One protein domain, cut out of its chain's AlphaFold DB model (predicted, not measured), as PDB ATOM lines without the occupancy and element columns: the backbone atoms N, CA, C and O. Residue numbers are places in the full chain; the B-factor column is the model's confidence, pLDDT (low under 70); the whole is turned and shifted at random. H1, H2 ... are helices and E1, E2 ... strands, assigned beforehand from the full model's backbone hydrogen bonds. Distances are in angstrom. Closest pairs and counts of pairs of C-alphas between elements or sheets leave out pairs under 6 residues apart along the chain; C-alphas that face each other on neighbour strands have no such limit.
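This is residues 39 to 192 of the 223 residues of an uncharacterized protein of Candidatus Dependentiae bacterium (UniProt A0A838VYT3). Two strongly twisted sheets form a loose, incompletely closed barrel: E2, E9, E4, E7 and E8 make one wall, E3, E1, E12, E10 and E11 the other, and their edges come near each other at E2 with E3 and at E8 with E10. The hairpin E5 and E6 reaches outward from the end of E4, and the one named helix, H1, sits off the ends of E2 and E9. The printed part has 154 residues, with strands E1 to E12 in order along the chain and then H1; the first sheet is mixed, in the order E2, E9, E4, E7, E8, and the second is mixed and branched. The class is mostly strand, though under half of the residues are in named elements. The whole is compact, with a radius of gyration of the C-alphas of 15.5 A and spans of 45 by 37 by 29 A.

The first sheet holds E2, residues 56 to 59; E9, residues 142 to 145; E4, residues 81 to 87, 19.5 A long; E7, residues 110 to 117, 23.0 A; and E8, residues 123 to 127. The branched sheet holds E1, residues 39 to 44, 16.5 A, beginning at C-alpha 39 (-19.093, 12.683, -52.039); E3, residues 70 to 73; E10, residues 151 to 155; E11, residues 167 to 169; and E12, residues 172 to 175. E5 is residues 90 to 95, 16.5 A, and E6 residues 98 to 104, 18.1 A. H1, residues 181 to 190, is 15.8 A long and ends at C-alpha 190 (-9.212, 8.461, -25.765).

E4 is antiparallel to E7 at 164 degrees, with N 84 and O 113 2.8 A apart, and parallel to E9 at 11 degrees, with N 85 and O 142 at 2.8 A. E2 and E9 are antiparallel, N 58 to O 143 2.8 A; the hairpin E7 and E8 has N 114 and O 126 at 2.8 A. E3 lies on one side of E1, antiparallel, N 41 to O 71 2.9 A. E11 and E12 lie on the other side, both parallel to E1, with N 40 to O 168 2.9 A and N 173 to O 42 2.8 A. E10 is antiparallel to E12, N 152 to O 174 2.9 A. Between the sheets, the closest C-alphas of E2 and E3, Tyr 59 and Leu 73, are 7.3 A apart, and those of E8 and E10, Ile 125 and Leu 154, 7.6 A. The hairpin E5 and E6 has N 91 and O 103 at 2.8 A. H1 only grazes the first sheet, with residues 187 to 190; 2 of its 6 O i to N i+4 pairs and 3 of its 7 O i to N i+3 pairs are within hydrogen-bond range.

The C-alphas of Gly 96 and Ser 160, the two farthest apart, are 48.4 A from each other. The printed part has no cut. The links E1 to E2, E8 to E9 and E10 to E11 are long. Mean pLDDT of the printed part is 79.3; it is under 70 at residues 61 to 62, 97 to 99, 121, 157 to 166 and 185 to 192.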
ATOM      1  N   TYR A  39     -19.243  11.550 -52.946       86.12
ATOM      2  CA  TYR A  39     -19.093  12.683 -52.039       86.12
ATOM      3  C   TYR A  39     -17.750  12.629 -51.319       86.12
ATOM      4  O   TYR A  39     -17.361  11.594 -50.779       86.12
ATOM      5  N   ILE A  40     -17.047  13.756 -51.274       88.50
ATOM      6  CA  ILE A  40     -15.730  13.864 -50.644       88.50
ATOM      7  C   ILE A  40     -15.808  14.894 -49.525       88.50
ATOM      8  O   ILE A  40     -16.204  16.035 -49.750       88.50
ATOM      9  N   THR A  41     -15.397  14.510 -48.319       88.62
ATOM     10  CA  THR A  41     -15.168  15.446 -47.213       88.62
ATOM     11  C   THR A  41     -13.677  15.654 -47.008       88.62
ATOM     12  O   THR A  41     -12.883  14.720 -47.140       88.62
ATOM     13  N   ARG A  42     -13.278  16.885 -46.689       90.75
ATOM     14  CA  ARG A  42     -11.878  17.269 -46.510       90.75
ATOM     15  C   ARG A  42     -11.698  18.022 -45.204       90.75
ATOM     16  O   ARG A  42     -12.432  18.961 -44.914       90.75
ATOM     17  N   VAL A  43     -10.664  17.656 -44.463       89.62
ATOM     18  CA  VAL A  43     -10.133  18.416 -43.334       89.62
ATOM     19  C   VAL A  43      -8.890  19.165 -43.813       89.62
ATOM     20  O   VAL A  43      -8.045  18.627 -44.532       89.62
ATOM     21  N   VAL A  44      -8.786  20.443 -43.478       90.25
ATOM     22  CA  VAL A  44      -7.654  21.294 -43.842       90.25
ATOM     23  C   VAL A  44      -6.899  21.634 -42.572       90.25
ATOM     24  O   VAL A  44      -7.414  22.321 -41.691       90.25
ATOM     25  N   PHE A  45      -5.672  21.131 -42.488       87.88
ATOM     26  CA  PHE A  45      -4.767  21.384 -41.376       87.88
ATOM     27  C   PHE A  45      -3.928  22.634 -41.634       87.88
ATOM     28  O   PHE A  45      -3.623  22.940 -42.792       87.88
ATOM     29  N   PRO A  46      -3.515  23.350 -40.578       87.62
ATOM     30  CA  PRO A  46      -2.592  24.459 -40.734       87.62
ATOM     31  C   PRO A  46      -1.209  23.968 -41.174       87.62
ATOM     32  O   PRO A  46      -0.783  22.873 -40.818       87.62
ATOM     33  N   ALA A  47      -0.476  24.810 -41.909       86.81
ATOM     34  CA  ALA A  47       0.847  24.474 -42.454       86.81
ATOM     35  C   ALA A  47       1.895  24.110 -41.379       86.81
ATOM     36  O   ALA A  47       2.914  23.489 -41.674       86.81
ATOM     37  N   THR A  48       1.646  24.488 -40.124       83.38
ATOM     38  CA  THR A  48       2.457  24.130 -38.954       83.38
ATOM     39  C   THR A  48       2.375  22.637 -38.607       83.38
ATOM     40  O   THR A  48       3.300  22.096 -37.999       83.38
ATOM     41  N   VAL A  49       1.307  21.942 -39.014       82.69
ATOM     42  CA  VAL A  49       1.115  20.499 -38.823       82.69
ATOM     43  C   VAL A  49       1.799  19.752 -39.969       82.69
ATOM     44  O   VAL A  49       1.217  19.535 -41.028       82.69
ATOM     45  N   LYS A  50       3.059  19.352 -39.756       77.50
ATOM     46  CA  LYS A  50       3.846  18.605 -40.759       77.50
ATOM     47  C   LYS A  50       3.375  17.160 -40.948       77.50
ATOM     48  O   LYS A  50       3.407  16.652 -42.059       77.50
ATOM     49  N   ASN A  51       2.933  16.523 -39.863       76.88
ATOM     50  CA  ASN A  51       2.429  15.153 -39.863       76.88
ATOM     51  C   ASN A  51       0.955  15.182 -39.473       76.88
ATOM     52  O   ASN A  51       0.623  15.531 -38.338       76.88
ATOM     53  N   ILE A  52       0.087  14.847 -40.427       74.31
ATOM     54  CA  ILE A  52      -1.355  14.793 -40.203       74.31
ATOM     55  C   ILE A  52      -1.652  13.598 -39.285       74.31
ATOM     56  O   ILE A  52      -1.272  12.476 -39.621       74.31
ATOM     57  N   PRO A  53      -2.299  13.815 -38.129       73.62
ATOM     58  CA  PRO A  53      -2.693  12.725 -37.252       73.62
ATOM     59  C   PRO A  53      -3.849  11.932 -37.862       73.62
ATOM     60  O   PRO A  53      -4.608  12.439 -38.689       73.62
ATOM     61  N   THR A  54      -4.024  10.694 -37.401       74.50
ATOM     62  CA  THR A  54      -5.185   9.883 -37.770       74.50
ATOM     63  C   THR A  54      -6.466  10.585 -37.332       74.50
ATOM     64  O   THR A  54      -6.698  10.800 -36.143       74.50
ATOM     65  N   ILE A  55      -7.311  10.929 -38.301       76.44
ATOM     66  CA  ILE A  55      -8.632  11.501 -38.049       76.44
ATOM     67  C   ILE A  55      -9.594  10.352 -37.782       76.44
ATOM     68  O   ILE A  55      -9.761   9.467 -38.623       76.44
ATOM     69  N   CYS A  56     -10.246  10.372 -36.624       78.88
ATOM     70  CA  CYS A  56     -11.303   9.424 -36.316       78.88
ATOM     71  C   CYS A  56     -12.651  10.025 -36.730       78.88
ATOM     72  O   CYS A  56     -13.042  11.091 -36.252       78.88
ATOM     73  N   GLY A  57     -13.358   9.351 -37.633       79.81
ATOM     74  CA  GLY A  57     -14.677   9.778 -38.077       79.81
ATOM     75  C   GLY A  57     -15.580   8.608 -38.429       79.81
ATOM     76  O   GLY A  57     -15.105   7.502 -38.690       79.81
ATOM     77  N   TYR A  58     -16.882   8.867 -38.442       80.06
ATOM     78  CA  TYR A  58     -17.924   7.898 -38.751       80.06
ATOM     79  C   TYR A  58     -18.944   8.497 -39.708       80.06
ATOM     80  O   TYR A  58     -19.236   9.689 -39.654       80.06
ATOM     81  N   TYR A  59     -19.522   7.656 -40.552       82.38
ATOM     82  CA  TYR A  59     -20.633   8.025 -41.415       82.38
ATOM     83  C   TYR A  59     -21.609   6.863 -41.535       82.38
ATOM     84  O   TYR A  59     -21.193   5.737 -41.815       82.38
ATOM     85  N   LYS A  60     -22.897   7.112 -41.264       74.06
ATOM     86  CA  LYS A  60     -23.954   6.078 -41.231       74.06
ATOM     87  C   LYS A  60     -23.567   4.834 -40.409       74.06
ATOM     88  O   LYS A  60     -23.919   3.713 -40.761       74.06
ATOM     89  N   GLY A  61     -22.805   5.024 -39.329       63.97
ATOM     90  CA  GLY A  61     -22.356   3.931 -38.462       63.97
ATOM     91  C   GLY A  61     -21.079   3.201 -38.887       63.97
ATOM     92  O   GLY A  61     -20.656   2.287 -38.180       63.97
ATOM     93  N   TYR A  62     -20.452   3.590 -39.998       67.12
ATOM     94  CA  TYR A  62     -19.195   3.013 -40.476       67.12
ATOM     95  C   TYR A  62     -18.026   3.941 -40.175       67.12
ATOM     96  O   TYR A  62     -18.135   5.150 -40.359       67.12
ATOM     97  N   SER A  63     -16.899   3.374 -39.737       73.75
ATOM     98  CA  SER A  63     -15.656   4.131 -39.592       73.75
ATOM     99  C   SER A  63     -15.182   4.627 -40.957       73.75
ATOM    100  O   SER A  63     -15.137   3.872 -41.933       73.75
ATOM    101  N   LEU A  64     -14.836   5.906 -41.016       77.69
ATOM    102  CA  LEU A  64     -14.300   6.548 -42.200       77.69
ATOM    103  C   LEU A  64     -12.796   6.329 -42.300       77.69
ATOM    104  O   LEU A  64     -12.045   6.554 -41.353       77.69
ATOM    105  N   LYS A  65     -12.352   5.944 -43.494       73.75
ATOM    106  CA  LYS A  65     -10.932   5.837 -43.821       73.75
ATOM    107  C   LYS A  65     -10.465   7.153 -44.424       73.75
ATOM    108  O   LYS A  65     -10.653   7.392 -45.615       73.75
ATOM    109  N   PHE A  66      -9.874   8.006 -43.598       75.12
ATOM    110  CA  PHE A  66      -9.215   9.211 -44.086       75.12
ATOM    111  C   PHE A  66      -7.907   8.840 -44.789       75.12
ATOM    112  O   PHE A  66      -7.032   8.210 -44.197       75.12
ATOM    113  N   ASN A  67      -7.776   9.238 -46.054       72.62
ATOM    114  CA  ASN A  67      -6.518   9.178 -46.782       72.62
ATOM    115  C   ASN A  67      -5.845  10.545 -46.664       72.62
ATOM    116  O   ASN A  67      -6.216  11.498 -47.350       72.62
ATOM    117  N   SER A  68      -4.885  10.656 -45.745       75.56
ATOM    118  CA  SER A  68      -4.299  11.931 -45.323       75.56
ATOM    119  C   SER A  68      -5.348  12.886 -44.741       75.56
ATOM    120  O   SER A  68      -5.631  12.836 -43.549       75.56
ATOM    121  N   ASN A  69      -5.946  13.749 -45.562       82.50
ATOM    122  CA  ASN A  69      -6.811  14.834 -45.109       82.50
ATOM    123  C   ASN A  69      -8.192  14.842 -45.780       82.50
ATOM    124  O   ASN A  69      -8.954  15.784 -45.582       82.50
ATOM    125  N   TYR A  70      -8.527  13.825 -46.569       86.44
ATOM    126  CA  TYR A  70      -9.852  13.678 -47.161       86.44
ATOM    127  C   TYR A  70     -10.382  12.257 -46.980       86.44
ATOM    128  O   TYR A  70      -9.626  11.312 -46.744       86.44
ATOM    129  N   CYS A  71     -11.696  12.110 -47.080       84.00
ATOM    130  CA  CYS A  71     -12.374  10.826 -47.062       84.00
ATOM    131  C   CYS A  71     -13.523  10.832 -48.070       84.00
ATOM    132  O   CYS A  71     -14.176  11.857 -48.278       84.00
ATOM    133  N   VAL A  72     -13.758   9.676 -48.684       85.75
ATOM    134  CA  VAL A  72     -14.894   9.433 -49.571       85.75
ATOM    135  C   VAL A  72     -16.060   8.894 -48.748       85.75
ATOM    136  O   VAL A  72     -15.889   7.960 -47.963       85.75
ATOM    137  N   LEU A  73     -17.244   9.468 -48.941       84.62
ATOM    138  CA  LEU A  73     -18.476   9.014 -48.311       84.62
ATOM    139  C   LEU A  73     -19.205   8.044 -49.256       84.62
ATOM    140  O   LEU A  73     -19.493   8.415 -50.395       84.62
ATOM    141  N   PRO A  74     -19.514   6.813 -48.813       75.25
ATOM    142  CA  PRO A  74     -20.271   5.868 -49.623       75.25
ATOM    143  C   PRO A  74     -21.744   6.291 -49.700       75.25
ATOM    144  O   PRO A  74     -22.457   6.287 -48.693       75.25
ATOM    145  N   GLU A  75     -22.203   6.625 -50.906       79.31
ATOM    146  CA  GLU A  75     -23.600   6.926 -51.213       79.31
ATOM    147  C   GLU A  75     -24.089   6.108 -52.403       79.31
ATOM    148  O   GLU A  75     -23.371   5.894 -53.377       79.31
ATOM    149  N   ASP A  76     -25.335   5.664 -52.308       76.00
ATOM    150  CA  ASP A  76     -26.079   4.970 -53.356       76.00
ATOM    151  C   ASP A  76     -27.029   5.911 -54.113       76.00
ATOM    152  O   ASP A  76     -27.587   5.544 -55.146       76.00
ATOM    153  N   GLN A  77     -27.220   7.131 -53.602       78.44
ATOM    154  CA  GLN A  77     -28.158   8.118 -54.121       78.44
ATOM    155  C   GLN A  77     -27.573   9.529 -54.058       78.44
ATOM    156  O   GLN A  77     -26.688   9.832 -53.258       78.44
ATOM    157  N   ILE A  78     -28.120  10.423 -54.885       82.81
ATOM    158  CA  ILE A  78     -27.816  11.852 -54.803       82.81
ATOM    159  C   ILE A  78     -28.367  12.391 -53.476       82.81
ATOM    160  O   ILE A  78     -29.569  12.353 -53.220       82.81
ATOM    161  N   ARG A  79     -27.476  12.923 -52.645       84.31
ATOM    162  CA  ARG A  79     -27.769  13.604 -51.385       84.31
ATOM    163  C   ARG A  79     -27.723  15.115 -51.559       84.31
ATOM    164  O   ARG A  79     -26.790  15.670 -52.134       84.31
ATOM    165  N   THR A  80     -28.716  15.777 -50.979       87.25
ATOM    166  CA  THR A  80     -28.810  17.241 -50.886       87.25
ATOM    167  C   THR A  80     -28.566  17.749 -49.469       87.25
ATOM    168  O   THR A  80     -28.613  18.952 -49.228       87.25
ATOM    169  N   TYR A  81     -28.313  16.856 -48.513       90.31
ATOM    170  CA  TYR A  81     -28.166  17.206 -47.110       90.31
ATOM    171  C   TYR A  81     -27.168  16.286 -46.411       90.31
ATOM    172  O   TYR A  81     -27.255  15.066 -46.535       90.31
ATOM    173  N   PHE A  82     -26.258  16.891 -45.650       91.81
ATOM    174  CA  PHE A  82     -25.299  16.210 -44.792       91.81
ATOM    175  C   PHE A  82     -25.268  16.895 -43.415       91.81
ATOM    176  O   PHE A  82     -24.844  18.052 -43.308       91.81
ATOM    177  N   PRO A  83     -25.693  16.219 -42.336       92.44
ATOM    178  CA  PRO A  83     -25.375  16.654 -40.985       92.44
ATOM    179  C   PRO A  83     -23.898  16.371 -40.700       92.44
ATOM    180  O   PRO A  83     -23.449  15.238 -40.852       92.44
ATOM    181  N   LEU A  84     -23.148  17.369 -40.242       94.31
ATOM    182  CA  LEU A  84     -21.780  17.204 -39.755       94.31
ATOM    183  C   LEU A  84     -21.741  17.490 -38.255       94.31
ATOM    184  O   LEU A  84     -21.945  18.621 -37.824       94.31
ATOM    185  N   VAL A  85     -21.452  16.464 -37.467       92.00
ATOM    186  CA  VAL A  85     -21.256  16.547 -36.021       92.00
ATOM    187  C   VAL A  85     -19.765  16.517 -35.729       92.00
ATOM    188  O   VAL A  85     -19.053  15.619 -36.169       92.00
ATOM    189  N   ILE A  86     -19.295  17.476 -34.943       92.06
ATOM    190  CA  ILE A  86     -17.933  17.505 -34.419       92.06
ATOM    191  C   ILE A  86     -18.043  17.498 -32.900       92.06
ATOM    192  O   ILE A  86     -18.711  18.357 -32.323       92.06
ATOM    193  N   THR A  87     -17.428  16.512 -32.260       88.69
ATOM    194  CA  THR A  87     -17.442  16.298 -30.805       88.69
ATOM    195  C   THR A  87     -16.208  15.499 -30.415       88.69
ATOM    196  O   THR A  87     -15.668  14.784 -31.245       88.69
ATOM    197  N   GLN A  88     -15.750  15.578 -29.168       83.81
ATOM    198  CA  GLN A  88     -14.622  14.751 -28.716       83.81
ATOM    199  C   GLN A  88     -15.021  13.288 -28.519       83.81
ATOM    200  O   GLN A  88     -14.205  12.392 -28.693       83.81
ATOM    201  N   GLU A  89     -16.274  13.055 -28.143       80.88
ATOM    202  CA  GLU A  89     -16.767  11.753 -27.721       80.88
ATOM    203  C   GLU A  89     -18.266  11.625 -27.995       80.88
ATOM    204  O   GLU A  89     -19.000  12.618 -28.094       80.88
ATOM    205  N   VAL A  90     -18.712  10.378 -28.130       80.75
ATOM    206  CA  VAL A  90     -20.111   9.996 -28.328       80.75
ATOM    207  C   VAL A  90     -20.433   8.783 -27.468       80.75
ATOM    208  O   VAL A  90     -19.579   7.932 -27.225       80.75
ATOM    209  N   GLN A  91     -21.684   8.687 -27.038       80.06
ATOM    210  CA  GLN A  91     -22.224   7.526 -26.350       80.06
ATOM    211  C   GLN A  91     -23.030   6.668 -27.327       80.06
ATOM    212  O   GLN A  91     -23.768   7.179 -28.169       80.06
ATOM    213  N   GLN A  92     -22.911   5.347 -27.206       77.56
ATOM    214  CA  GLN A  92     -23.749   4.411 -27.950       77.56
ATOM    215  C   GLN A  92     -24.964   4.027 -27.110       77.56
ATOM    216  O   GLN A  92     -24.813   3.567 -25.977       77.56
ATOM    217  N   ILE A  93     -26.160   4.161 -27.677       78.81
ATOM    218  CA  ILE A  93     -27.392   3.684 -27.049       78.81
ATOM    219  C   ILE A  93     -27.796   2.375 -27.709       78.81
ATOM    220  O   ILE A  93     -28.072   2.328 -28.910       78.81
ATOM    221  N   ALA A  94     -27.812   1.303 -26.921       73.69
ATOM    222  CA  ALA A  94     -28.126  -0.042 -27.378       73.69
ATOM    223  C   ALA A  94     -29.577  -0.440 -27.067       73.69
ATOM    224  O   ALA A  94     -30.158  -0.032 -26.065       73.69
ATOM    225  N   GLU A  95     -30.142  -1.289 -27.920       70.56
ATOM    226  CA  GLU A  95     -31.413  -1.978 -27.708       70.56
ATOM    227  C   GLU A  95     -31.195  -3.480 -27.927       70.56
ATOM    228  O   GLU A  95     -30.954  -3.964 -29.041       70.56
ATOM    229  N   GLY A  96     -31.192  -4.228 -26.822       75.62
ATOM    230  CA  GLY A  96     -30.779  -5.627 -26.809       75.62
ATOM    231  C   GLY A  96     -29.306  -5.782 -27.196       75.62
ATOM    232  O   GLY A  96     -28.420  -5.304 -26.499       75.62
ATOM    233  N   LYS A  97     -29.044  -6.475 -28.311       65.00
ATOM    234  CA  LYS A  97     -27.685  -6.742 -28.823       65.00
ATOM    235  C   LYS A  97     -27.255  -5.802 -29.955       65.00
ATOM    236  O   LYS A  97     -26.236  -6.060 -30.587       65.00
ATOM    237  N   ASN A  98     -28.049  -4.776 -30.266       58.62
ATOM    238  CA  ASN A  98     -27.786  -3.868 -31.381       58.62
ATOM    239  C   ASN A  98     -27.620  -2.437 -30.878       58.62
ATOM    240  O   ASN A  98     -28.330  -2.017 -29.967       58.62
ATOM    241  N   VAL A  99     -26.748  -1.668 -31.522       67.38
ATOM    242  CA  VAL A  99     -26.703  -0.215 -31.334       67.38
ATOM    243  C   VAL A  99     -27.902   0.399 -32.053       67.38
ATOM    244  O   VAL A  99     -28.080   0.203 -33.257       67.38
ATOM    245  N   LYS A 100     -28.736   1.121 -31.307       72.25
ATOM    246  CA  LYS A 100     -29.943   1.780 -31.808       72.25
ATOM    247  C   LYS A 100     -29.609   3.144 -32.407       72.25
ATOM    248  O   LYS A 100     -30.105   3.471 -33.483       72.25
ATOM    249  N   TYR A 101     -28.794   3.938 -31.709       78.12
ATOM    250  CA  TYR A 101     -28.347   5.258 -32.156       78.12
ATOM    251  C   TYR A 101     -27.151   5.768 -31.333       78.12
ATOM    252  O   TYR A 101     -26.761   5.157 -30.337       78.12
ATOM    253  N   LEU A 102     -26.571   6.889 -31.770       80.00
ATOM    254  CA  LEU A 102     -25.492   7.593 -31.077       80.00
ATOM    255  C   LEU A 102     -26.034   8.844 -30.379       80.00
ATOM    256  O   LEU A 102     -26.887   9.544 -30.928       80.00
ATOM    257  N   GLU A 103     -25.523   9.134 -29.191       85.25
ATOM    258  CA  GLU A 103     -25.813  10.343 -28.422       85.25
ATOM    259  C   GLU A 103     -24.544  11.161 -28.196       85.25
ATOM    260  O   GLU A 103     -23.449  10.617 -28.044       85.25
ATOM    261  N   ARG A 104     -24.686  12.486 -28.152       87.81
ATOM    262  CA  ARG A 104     -23.634  13.346 -27.601       87.81
ATOM    263  C   ARG A 104     -23.582  13.181 -26.088       87.81
ATOM    264  O   ARG A 104     -24.608  12.968 -25.444       87.81
ATOM    265  N   ILE A 105     -22.406  13.392 -25.512       86.44
ATOM    266  CA  ILE A 105     -22.279  13.456 -24.058       86.44
ATOM    267  C   ILE A 105     -22.808  14.816 -23.570       86.44
ATOM    268  O   ILE A 105     -22.406  15.859 -24.100       86.44
ATOM    269  N   PRO A 106     -23.733  14.851 -22.593       85.31
ATOM    270  CA  PRO A 106     -24.211  16.105 -22.022       85.31
ATOM    271  C   PRO A 106     -23.058  16.959 -21.480       85.31
ATOM    272  O   PRO A 106     -22.105  16.437 -20.909       85.31
ATOM    273  N   ASN A 107     -23.162  18.283 -21.627       85.62
ATOM    274  CA  ASN A 107     -22.180  19.264 -21.138       85.62
ATOM    275  C   ASN A 107     -20.768  19.156 -21.745       85.62
ATOM    276  O   ASN A 107     -19.846  19.808 -21.256       85.62
ATOM    277  N   LYS A 108     -20.580  18.356 -22.799       86.38
ATOM    278  CA  LYS A 108     -19.340  18.333 -23.578       86.38
ATOM    279  C   LYS A 108     -19.480  19.190 -24.834       86.38
ATOM    280  O   LYS A 108     -20.572  19.229 -25.408       86.38
ATOM    281  N   PRO A 109     -18.399  19.867 -25.270       89.00
ATOM    282  CA  PRO A 109     -18.428  20.654 -26.493       89.00
ATOM    283  C   PRO A 109     -18.884  19.808 -27.681       89.00
ATOM    284  O   PRO A 109     -18.367  18.715 -27.920       89.00
ATOM    285  N   CYS A 110     -19.832  20.339 -28.447       91.12
ATOM    286  CA  CYS A 110     -20.363  19.714 -29.650       91.12
ATOM    287  C   CYS A 110     -20.756  20.811 -30.643       91.12
ATOM    288  O   CYS A 110     -21.365  21.806 -30.259       91.12
ATOM    289  N   LYS A 111     -20.433  20.629 -31.923       93.50
ATOM    290  CA  LYS A 111     -20.924  21.474 -33.020       93.50
ATOM    291  C   LYS A 111     -21.675  20.603 -34.016       93.50
ATOM    292  O   LYS A 111     -21.163  19.560 -34.416       93.50
ATOM    293  N   LEU A 112     -22.866  21.038 -34.417       94.06
ATOM    294  CA  LEU A 112     -23.646  20.415 -35.484       94.06
ATOM    295  C   LEU A 112     -23.811  21.421 -36.616       94.06
ATOM    296  O   LEU A 112     -24.378  22.493 -36.428       94.06
ATOM    297  N   PHE A 113     -23.316  21.060 -37.789       94.38
ATOM    298  CA  PHE A 113     -23.488  21.821 -39.010       94.38
ATOM    299  C   PHE A 113     -24.480  21.111 -39.925       94.38
ATOM    300  O   PHE A 113     -24.418  19.897 -40.120       94.38
ATOM    301  N   HIS A 114     -25.369  21.884 -40.527       93.56
ATOM    302  CA  HIS A 114     -26.269  21.451 -41.578       93.56
ATOM    303  C   HIS A 114     -25.685  21.903 -42.912       93.56
ATOM    304  O   HIS A 114     -25.687  23.092 -43.229       93.56
ATOM    305  N   ILE A 115     -25.161  20.951 -43.682       92.44
ATOM    306  CA  ILE A 115     -24.639  21.186 -45.026       92.44
ATOM    307  C   ILE A 115     -25.762  20.851 -46.005       92.44
ATOM    308  O   ILE A 115     -26.161  19.690 -46.103       92.44
ATOM    309  N   ARG A 116     -26.310  21.851 -46.698       91.25
ATOM    310  CA  ARG A 116     -27.436  21.679 -47.630       91.25
ATOM    311  C   ARG A 116     -27.050  22.118 -49.031       91.25
ATOM    312  O   ARG A 116     -26.373  23.123 -49.206       91.25
ATOM    313  N   HIS A 117     -27.485  21.366 -50.025       85.50
ATOM    314  CA  HIS A 117     -27.373  21.750 -51.418       85.50
ATOM    315  C   HIS A 117     -28.515  22.713 -51.739       85.50
ATOM    316  O   HIS A 117     -29.677  22.385 -51.498       85.50
ATOM    317  N   THR A 118     -28.196  23.900 -52.240       78.19
ATOM    318  CA  THR A 118     -29.186  24.892 -52.662       78.19
ATOM    319  C   THR A 118     -29.543  24.708 -54.133       78.19
ATOM    320  O   THR A 118     -28.801  24.086 -54.897       78.19
ATOM    321  N   ASP A 119     -30.671  25.287 -54.544       73.38
ATOM    322  CA  ASP A 119     -31.139  25.245 -55.936       73.38
ATOM    323  C   ASP A 119     -30.123  25.872 -56.915       73.38
ATOM    324  O   ASP A 119     -30.006  25.439 -58.059       73.38
ATOM    325  N   ASP A 120     -29.287  26.796 -56.426       70.31
ATOM    326  CA  ASP A 120     -28.182  27.431 -57.164       70.31
ATOM    327  C   ASP A 120     -26.939  26.536 -57.349       70.31
ATOM    328  O   ASP A 120     -25.865  27.039 -57.677       70.31
ATOM    329  N   LYS A 121     -27.050  25.225 -57.096       66.81
ATOM    330  CA  LYS A 121     -25.941  24.247 -57.129       66.81
ATOM    331  C   LYS A 121     -24.802  24.521 -56.143       66.81
ATOM    332  O   LYS A 121     -23.687  24.041 -56.322       66.81
ATOM    333  N   LYS A 122     -25.077  25.271 -55.076       77.38
ATOM    334  CA  LYS A 122     -24.081  25.641 -54.067       77.38
ATOM    335  C   LYS A 122     -24.381  24.967 -52.743       77.38
ATOM    336  O   LYS A 122     -25.527  24.764 -52.365       77.38
ATOM    337  N   TRP A 123     -23.336  24.669 -51.982       84.44
ATOM    338  CA  TRP A 123     -23.502  24.201 -50.610       84.44
ATOM    339  C   TRP A 123     -23.709  25.392 -49.662       84.44
ATOM    340  O   TRP A 123     -22.877  26.306 -49.580       84.44
ATOM    341  N   SER A 124     -24.824  25.398 -48.937       88.25
ATOM    342  CA  SER A 124     -25.049  26.238 -47.765       88.25
ATOM    343  C   SER A 124     -24.650  25.491 -46.495       88.25
ATOM    344  O   SER A 124     -24.604  24.261 -46.448       88.25
ATOM    345  N   ILE A 125     -24.284  26.264 -45.477       91.06
ATOM    346  CA  ILE A 125     -23.789  25.759 -44.203       91.06
ATOM    347  C   ILE A 125     -24.494  26.551 -43.116       91.06
ATOM    348  O   ILE A 125     -24.346  27.771 -43.050       91.06
ATOM    349  N   GLU A 126     -25.234  25.856 -42.268       91.50
ATOM    350  CA  GLU A 126     -25.888  26.431 -41.097       91.50
ATOM    351  C   GLU A 126     -25.304  25.767 -39.848       91.50
ATOM    352  O   GLU A 126     -25.190  24.544 -39.790       91.50
ATOM    353  N   LEU A 127     -24.893  26.560 -38.859       91.12
ATOM    354  CA  LEU A 127     -24.472  26.049 -37.555       91.12
ATOM    355  C   LEU A 127     -25.692  26.017 -36.633       91.12
ATOM    356  O   LEU A 127     -26.321  27.052 -36.412       91.12
ATOM    357  N   GLU A 128     -25.997  24.846 -36.089       90.19
ATOM    358  CA  GLU A 128     -27.059  24.683 -35.100       90.19
ATOM    359  C   GLU A 128     -26.668  25.381 -33.791       90.19
ATOM    360  O   GLU A 128     -25.515  25.319 -33.348       90.19
ATOM    361  N   LEU A 129     -27.632  26.052 -33.157       85.06
ATOM    362  CA  LEU A 129     -27.389  26.748 -31.898       85.06
ATOM    363  C   LEU A 129     -27.145  25.735 -30.775       85.06
ATOM    364  O   LEU A 129     -27.822  24.720 -30.665       85.06
ATOM    365  N   GLU A 130     -26.226  26.048 -29.863       81.69
ATOM    366  CA  GLU A 130     -25.863  25.135 -28.771       81.69
ATOM    367  C   GLU A 130     -27.077  24.696 -27.930       81.69
ATOM    368  O   GLU A 130     -27.209  23.532 -27.553       81.69
ATOM    369  N   LYS A 131     -28.017  25.621 -27.703       82.44
ATOM    370  CA  LYS A 131     -29.247  25.386 -26.931       82.44
ATOM    371  C   LYS A 131     -30.228  24.428 -27.613       82.44
ATOM    372  O   LYS A 131     -31.083  23.869 -26.934       82.44
ATOM    373  N   THR A 132     -30.133  24.267 -28.930       85.19
ATOM    374  CA  THR A 132     -31.028  23.431 -29.742       85.19
ATOM    375  C   THR A 132     -30.363  22.127 -30.178       85.19
ATOM    376  O   THR A 132     -31.011  21.300 -30.819       85.19
ATOM    377  N   LEU A 133     -29.106  21.886 -29.779       88.62
ATOM    378  CA  LEU A 133     -28.385  20.662 -30.118       88.62
ATOM    379  C   LEU A 133     -29.096  19.418 -29.564       88.62
ATOM    380  O   LEU A 133     -29.177  19.242 -28.335       88.62
ATOM    381  N   PRO A 134     -29.541  18.495 -30.436       88.38
ATOM    382  CA  PRO A 134     -30.206  17.284 -29.991       88.38
ATOM    383  C   PRO A 134     -29.227  16.402 -29.208       88.38
ATOM    384  O   PRO A 134     -28.026  16.386 -29.478       88.38
ATOM    385  N   LEU A 135     -29.730  15.673 -28.208       88.94
ATOM    386  CA  LEU A 135     -28.931  14.655 -27.515       88.94
ATOM    387  C   LEU A 135     -28.618  13.494 -28.460       88.94
ATOM    388  O   LEU A 135     -27.464  13.113 -28.636       88.94
ATOM    389  N   ARG A 136     -29.656  12.982 -29.123       89.62
ATOM    390  CA  ARG A 136     -29.540  11.980 -30.178       89.62
ATOM    391  C   ARG A 136     -28.950  12.599 -31.439       89.62
ATOM    392  O   ARG A 136     -29.522  13.530 -32.002       89.62
ATOM    393  N   LEU A 137     -27.849  12.032 -31.913       86.25
ATOM    394  CA  LEU A 137     -27.227  12.450 -33.160       86.25
ATOM    395  C   LEU A 137     -28.056  11.979 -34.370       86.25
ATOM    396  O   LEU A 137     -28.675  10.906 -34.313       86.25
ATOM    397  N   PRO A 138     -28.076  12.747 -35.478       85.81
ATOM    398  CA  PRO A 138     -28.732  12.320 -36.711       85.81
ATOM    399  C   PRO A 138     -28.134  11.008 -37.241       85.81
ATOM    400  O   PRO A 138     -26.920  10.831 -37.244       85.81
ATOM    401  N   ALA A 139     -28.978  10.092 -37.725       80.12
ATOM    402  CA  ALA A 139     -28.534   8.775 -38.203       80.12
ATOM    403  C   ALA A 139     -27.600   8.856 -39.428       80.12
ATOM    404  O   ALA A 139     -26.693   8.043 -39.583       80.12
ATOM    405  N   GLU A 140     -27.808   9.862 -40.278       83.25
ATOM    406  CA  GLU A 140     -27.002  10.117 -41.478       83.25
ATOM    407  C   GLU A 140     -25.855  11.106 -41.216       83.25
ATOM    408  O   GLU A 140     -25.290  11.659 -42.154       83.25
ATOM    409  N   ALA A 141     -25.514  11.373 -39.950       86.75
ATOM    410  CA  ALA A 141     -24.458  12.323 -39.633       86.75
ATOM    411  C   ALA A 141     -23.075  11.800 -40.038       86.75
ATOM    412  O   ALA A 141     -22.697  10.662 -39.745       86.75
ATOM    413  N   LEU A 142     -22.295  12.690 -40.644       90.50
ATOM    414  CA  LEU A 142     -20.844  12.642 -40.631       90.50
ATOM    415  C   LEU A 142     -20.384  13.076 -39.238       90.50
ATOM    416  O   LEU A 142     -20.596  14.216 -38.848       90.50
ATOM    417  N   ILE A 143     -19.783  12.172 -38.476       88.50
ATOM    418  CA  ILE A 143     -19.315  12.429 -37.114       88.50
ATOM    419  C   ILE A 143     -17.793  12.461 -37.139       88.50
ATOM    420  O   ILE A 143     -17.178  11.483 -37.554       88.50
ATOM    421  N   LEU A 144     -17.179  13.544 -36.675       88.94
ATOM    422  CA  LEU A 144     -15.735  13.625 -36.458       88.94
ATOM    423  C   LEU A 144     -15.434  13.702 -34.970       88.94
ATOM    424  O   LEU A 144     -15.948  14.582 -34.276       88.94
ATOM    425  N   LEU A 145     -14.583  12.786 -34.507       84.56
ATOM    426  CA  LEU A 145     -14.134  12.730 -33.123       84.56
ATOM    427  C   LEU A 145     -12.910  13.630 -32.937       84.56
ATOM    428  O   LEU A 145     -11.771  13.222 -33.162       84.56
ATOM    429  N   MET A 146     -13.169  14.888 -32.589       84.12
ATOM    430  CA  MET A 146     -12.161  15.896 -32.273       84.12
ATOM    431  C   MET A 146     -12.756  17.053 -31.469       84.12
ATOM    432  O   MET A 146     -13.963  17.292 -31.507       84.12
ATOM    433  N   ASN A 147     -11.911  17.825 -30.781       86.88
ATOM    434  CA  ASN A 147     -12.371  19.017 -30.073       86.88
ATOM    435  C   ASN A 147     -13.013  20.041 -31.032       86.88
ATOM    436  O   ASN A 147     -12.317  20.580 -31.900       86.88
ATOM    437  N   PRO A 148     -14.306  20.372 -30.856       89.19
ATOM    438  CA  PRO A 148     -15.000  21.341 -31.699       89.19
ATOM    439  C   PRO A 148     -14.386  22.740 -31.655       89.19
ATOM    440  O   PRO A 148     -14.520  23.504 -32.615       89.19
ATOM    441  N   ASP A 149     -13.682  23.085 -30.579       89.00
ATOM    442  CA  ASP A 149     -13.000  24.372 -30.448       89.00
ATOM    443  C   ASP A 149     -11.761  24.481 -31.332       89.00
ATOM    444  O   ASP A 149     -11.288  25.592 -31.573       89.00
ATOM    445  N   HIS A 150     -11.252  23.367 -31.862       89.38
ATOM    446  CA  HIS A 150     -10.165  23.372 -32.843       89.38
ATOM    447  C   HIS A 150     -10.653  23.743 -34.247       89.38
ATOM    448  O   HIS A 150      -9.834  24.035 -35.115       89.38
ATOM    449  N   ILE A 151     -11.967  23.743 -34.477       89.50
ATOM    450  CA  ILE A 151     -12.560  24.108 -35.763       89.50
ATOM    451  C   ILE A 151     -12.638  25.623 -35.856       89.50
ATOM    452  O   ILE A 151     -13.266  26.271 -35.011       89.50
ATOM    453  N   ASP A 152     -12.002  26.166 -36.886       86.94
ATOM    454  CA  ASP A 152     -12.067  27.583 -37.225       86.94
ATOM    455  C   ASP A 152     -13.389  27.885 -37.928       86.94
ATOM    456  O   ASP A 152     -14.234  28.623 -37.426       86.94
ATOM    457  N   SER A 153     -13.602  27.225 -39.064       86.81
ATOM    458  CA  SER A 153     -14.762  27.427 -39.920       86.81
ATOM    459  C   SER A 153     -14.996  26.215 -40.822       86.81
ATOM    460  O   SER A 153     -14.154  25.318 -40.936       86.81
ATOM    461  N   LEU A 154     -16.156  26.192 -41.478       89.75
ATOM    462  CA  LEU A 154     -16.356  25.376 -42.668       89.75
ATOM    463  C   LEU A 154     -16.240  26.289 -43.882       89.75
ATOM    464  O   LEU A 154     -17.034  27.218 -44.044       89.75
ATOM    465  N   LYS A 155     -15.246  26.037 -44.732       86.44
ATOM    466  CA  LYS A 155     -15.074  26.799 -45.964       86.44
ATOM    467  C   LYS A 155     -15.825  26.086 -47.075       86.44
ATOM    468  O   LYS A 155     -15.610  24.895 -47.310       86.44
ATOM    469  N   LYS A 156     -16.704  26.814 -47.765       76.19
ATOM    470  CA  LYS A 156     -17.302  26.312 -49.002       76.19
ATOM    471  C   LYS A 156     -16.169  25.897 -49.938       76.19
ATOM    472  O   LYS A 156     -15.135  26.559 -49.992       76.19
ATOM    473  N   SER A 157     -16.352  24.769 -50.609       64.56
ATOM    474  CA  SER A 157     -15.500  24.402 -51.732       64.56
ATOM    475  C   SER A 157     -15.568  25.563 -52.725       64.56
ATOM    476  O   SER A 157     -16.640  25.806 -53.276       64.56
ATOM    477  N   ASP A 158     -14.478  26.321 -52.883       53.53
ATOM    478  CA  ASP A 158     -14.373  27.293 -53.967       53.53
ATOM    479  C   ASP A 158     -14.501  26.466 -55.257       53.53
ATOM    480  O   ASP A 158     -13.653  25.619 -55.531       53.53
ATOM    481  N   GLU A 159     -15.614  26.610 -55.980       51.97
ATOM    482  CA  GLU A 159     -15.849  25.943 -57.264       51.97
ATOM    483  C   GLU A 159     -14.666  26.232 -58.199       51.97
ATOM    484  O   GLU A 159     -14.510  27.354 -58.671       51.97
ATOM    485  N   SER A 160     -13.776  25.259 -58.405       40.16
ATOM    486  CA  SER A 160     -12.855  25.184 -59.553       40.16
ATOM    487  C   SER A 160     -11.991  23.925 -59.482       40.16
ATOM    488  O   SER A 160     -10.797  23.949 -59.204       40.16
ATOM    489  N   ALA A 161     -12.635  22.798 -59.743       37.28
ATOM    490  CA  ALA A 161     -12.153  21.801 -60.687       37.28
ATOM    491  C   ALA A 161     -13.305  20.819 -60.830       37.28
ATOM    492  O   ALA A 161     -13.613  20.100 -59.876       37.28
ATOM    493  N   ASP A 162     -13.956  20.843 -61.990       40.44
ATOM    494  CA  ASP A 162     -14.770  19.735 -62.473       40.44
ATOM    495  C   ASP A 162     -13.973  18.446 -62.242       40.44
ATOM    496  O   ASP A 162     -13.045  18.120 -62.978       40.44
ATOM    497  N   THR A 163     -14.254  17.758 -61.139       46.47
ATOM    498  CA  THR A 163     -13.625  16.483 -60.797       46.47
ATOM    499  C   THR A 163     -14.534  15.400 -61.337       46.47
ATOM    500  O   THR A 163     -15.082  14.603 -60.586       46.47
ATOM    501  N   ASP A 164     -14.731  15.443 -62.657       53.31
ATOM    502  CA  ASP A 164     -15.758  14.712 -63.392       53.31
ATOM    503  C   ASP A 164     -17.183  14.988 -62.853       53.31
ATOM    504  O   ASP A 164     -17.399  15.333 -61.692       53.31
ATOM    505  N   GLU A 165     -18.226  14.822 -63.669       58.16
ATOM    506  CA  GLU A 165     -19.622  14.981 -63.201       58.16
ATOM    507  C   GLU A 165     -20.001  13.995 -62.067       58.16
ATOM    508  O   GLU A 165     -21.095  14.057 -61.504       58.16
ATOM    509  N   SER A 166     -19.097  13.073 -61.730       68.38
ATOM    510  CA  SER A 166     -19.269  12.009 -60.755       68.38
ATOM    511  C   SER A 166     -18.727  12.310 -59.360       68.38
ATOM    512  O   SER A 166     -18.974  11.485 -58.489       68.38
ATOM    513  N   SER A 167     -18.002  13.405 -59.098       75.50
ATOM    514  CA  SER A 167     -17.465  13.687 -57.750       75.50
ATOM    515  C   SER A 167     -17.973  15.014 -57.196       75.50
ATOM    516  O   SER A 167     -17.978  16.031 -57.880       75.50
ATOM    517  N   VAL A 168     -18.381  15.025 -55.927       83.19
ATOM    518  CA  VAL A 168     -18.930  16.209 -55.258       83.19
ATOM    519  C   VAL A 168     -18.140  16.501 -53.991       83.19
ATOM    520  O   VAL A 168     -18.191  15.759 -53.009       83.19
ATOM    521  N   LEU A 169     -17.416  17.618 -53.996       86.00
ATOM    522  CA  LEU A 169     -16.679  18.082 -52.828       86.00
ATOM    523  C   LEU A 169     -17.625  18.797 -51.854       86.00
ATOM    524  O   LEU A 169     -18.217  19.830 -52.170       86.00
ATOM    525  N   LEU A 170     -17.744  18.254 -50.646       89.44
ATOM    526  CA  LEU A 170     -18.434  18.909 -49.542       89.44
ATOM    527  C   LEU A 170     -17.583  20.066 -48.988       89.44
ATOM    528  O   LEU A 170     -16.360  20.084 -49.165       89.44
ATOM    529  N   PRO A 171     -18.197  21.033 -48.279       90.38
ATOM    530  CA  PRO A 171     -17.457  22.061 -47.561       90.38
ATOM    531  C   PRO A 171     -16.316  21.490 -46.718       90.38
ATOM    532  O   PRO A 171     -16.473  20.503 -45.997       90.38
ATOM    533  N   SER A 172     -15.157  22.133 -46.817       91.56
ATOM    534  CA  SER A 172     -13.948  21.710 -46.122       91.56
ATOM    535  C   SER A 172     -13.955  22.181 -44.673       91.56
ATOM    536  O   SER A 172     -14.318  23.318 -44.368       91.56
ATOM    537  N   ILE A 173     -13.494  21.312 -43.785       92.56
ATOM    538  CA  ILE A 173     -13.420  21.535 -42.345       92.56
ATOM    539  C   ILE A 173     -12.062  22.151 -42.032       92.56
ATOM    540  O   ILE A 173     -11.035  21.494 -42.201       92.56
ATOM    541  N   ILE A 174     -12.039  23.415 -41.619       92.12
ATOM    542  CA  ILE A 174     -10.797  24.167 -41.422       92.12
ATOM    543  C   ILE A 174     -10.377  24.098 -39.956       92.12
ATOM    544  O   ILE A 174     -11.116  24.514 -39.061       92.12
ATOM    545  N   ILE A 175      -9.173  23.586 -39.708       90.81
ATOM    546  CA  ILE A 175      -8.576  23.552 -38.371       90.81
ATOM    547  C   ILE A 175      -7.882  24.884 -38.087       90.81
ATOM    548  O   ILE A 175      -7.179  25.423 -38.942       90.81
ATOM    549  N   LYS A 176      -8.060  25.403 -36.868       90.31
ATOM    550  CA  LYS A 176      -7.471  26.672 -36.429       90.31
ATOM    551  C   LYS A 176      -5.944  26.688 -36.604       90.31
ATOM    552  O   LYS A 176      -5.284  25.716 -36.227       90.31
ATOM    553  N   PRO A 177      -5.356  27.813 -37.061       86.56
ATOM    554  CA  PRO A 177      -3.908  27.954 -37.260       86.56
ATOM    555  C   PRO A 177      -3.055  27.717 -36.014       86.56
ATOM    556  O   PRO A 177      -1.892  27.333 -36.115       86.56
ATOM    557  N   THR A 178      -3.631  27.970 -34.841       85.50
ATOM    558  CA  THR A 178      -2.955  27.900 -33.542       85.50
ATOM    559  C   THR A 178      -2.793  26.477 -33.010       85.50
ATOM    560  O   THR A 178      -2.093  26.283 -32.018       85.50
ATOM    561  N   ILE A 179      -3.427  25.482 -33.637       84.56
ATOM    562  CA  ILE A 179      -3.434  24.098 -33.159       84.56
ATOM    563  C   ILE A 179      -2.191  23.347 -33.638       84.56
ATOM    564  O   ILE A 179      -1.827  23.388 -34.815       84.56
ATOM    565  N   THR A 180      -1.555  22.613 -32.724       79.19
ATOM    566  CA  THR A 180      -0.390  21.770 -33.021       79.19
ATOM    567  C   THR A 180      -0.785  20.316 -33.305       79.19
ATOM    568  O   THR A 180      -1.829  19.830 -32.868       79.19
ATOM    569  N   ALA A 181       0.091  19.570 -33.990       72.81
ATOM    570  CA  ALA A 181      -0.122  18.146 -34.279       72.81
ATOM    571  C   ALA A 181      -0.290  17.292 -33.002       72.81
ATOM    572  O   ALA A 181      -1.060  16.334 -32.977       72.81
ATOM    573  N   GLN A 182       0.399  17.661 -31.917       70.81
ATOM    574  CA  GLN A 182       0.344  16.960 -30.630       70.81
ATOM    575  C   GLN A 182      -1.025  17.114 -29.954       70.81
ATOM    576  O   GLN A 182      -1.585  16.130 -29.473       70.81
ATOM    577  N   GLN A 183      -1.600  18.321 -29.992       72.88
ATOM    578  CA  GLN A 183      -2.939  18.600 -29.457       72.88
ATOM    579  C   GLN A 183      -4.041  17.833 -30.199       72.88
ATOM    580  O   GLN A 183      -5.050  17.471 -29.601       72.88
ATOM    581  N   LEU A 184      -3.838  17.558 -31.489       71.19
ATOM    582  CA  LEU A 184      -4.741  16.728 -32.286       71.19
ATOM    583  C   LEU A 184      -4.568  15.227 -31.989       71.19
ATOM    584  O   LEU A 184      -5.550  14.495 -31.934       71.19
ATOM    585  N   THR A 185      -3.331  14.768 -31.771       61.88
ATOM    586  CA  THR A 185      -3.015  13.338 -31.584       61.88
ATOM    587  C   THR A 185      -3.484  12.806 -30.229       61.88
ATOM    588  O   THR A 185      -4.049  11.714 -30.175       61.88
ATOM    589  N   ALA A 186      -3.315  13.587 -29.154       51.91
ATOM    590  CA  ALA A 186      -3.670  13.183 -27.790       51.91
ATOM    591  C   ALA A 186      -5.155  12.792 -27.636       51.91
ATOM    592  O   ALA A 186      -5.477  11.911 -26.846       51.91
ATOM    593  N   GLN A 187      -6.046  13.379 -28.444       54.94
ATOM    594  CA  GLN A 187      -7.491  13.111 -28.421       54.94
ATOM    595  C   GLN A 187      -7.909  11.870 -29.220       54.94
ATOM    596  O   GLN A 187      -8.975  11.305 -28.967       54.94
ATOM    597  N   SER A 188      -7.073  11.415 -30.161       51.09
ATOM    598  CA  SER A 188      -7.355  10.191 -30.921       51.09
ATOM    599  C   SER A 188      -7.285   8.946 -30.027       51.09
ATOM    600  O   SER A 188      -8.074   8.022 -30.209       51.09
ATOM    601  N   THR A 189      -6.410   8.967 -29.012       45.22
ATOM    602  CA  THR A 189      -6.158   7.876 -28.055       45.22
ATOM    603  C   THR A 189      -7.311   7.611 -27.086       45.22
ATOM    604  O   THR A 189      -7.559   6.451 -26.770       45.22
ATOM    605  N   ASP A 190      -8.069   8.634 -26.682       42.34
ATOM    606  CA  ASP A 190      -9.212   8.461 -25.765       42.34
ATOM    607  C   ASP A 190     -10.503   8.057 -26.508       42.34
ATOM    608  O   ASP A 190     -11.367   7.372 -25.962       42.34
ATOM    609  N   SER A 191     -10.594   8.382 -27.802       43.91
ATOM    610  CA  SER A 191     -11.684   7.970 -28.707       43.91
ATOM    611  C   SER A 191     -11.567   6.514 -29.186       43.91
ATOM    612  O   SER A 191     -12.506   5.956 -29.758       43.91
ATOM    613  N   LEU A 192     -10.402   5.899 -28.971       38.16
ATOM    614  CA  LEU A 192     -10.005   4.616 -29.549       38.16
ATOM    615  C   LEU A 192     -10.671   3.402 -28.870       38.16
ATOM    616  O   LEU A 192     -10.743   2.358 -29.503       38.16
TER     617      LEU A 192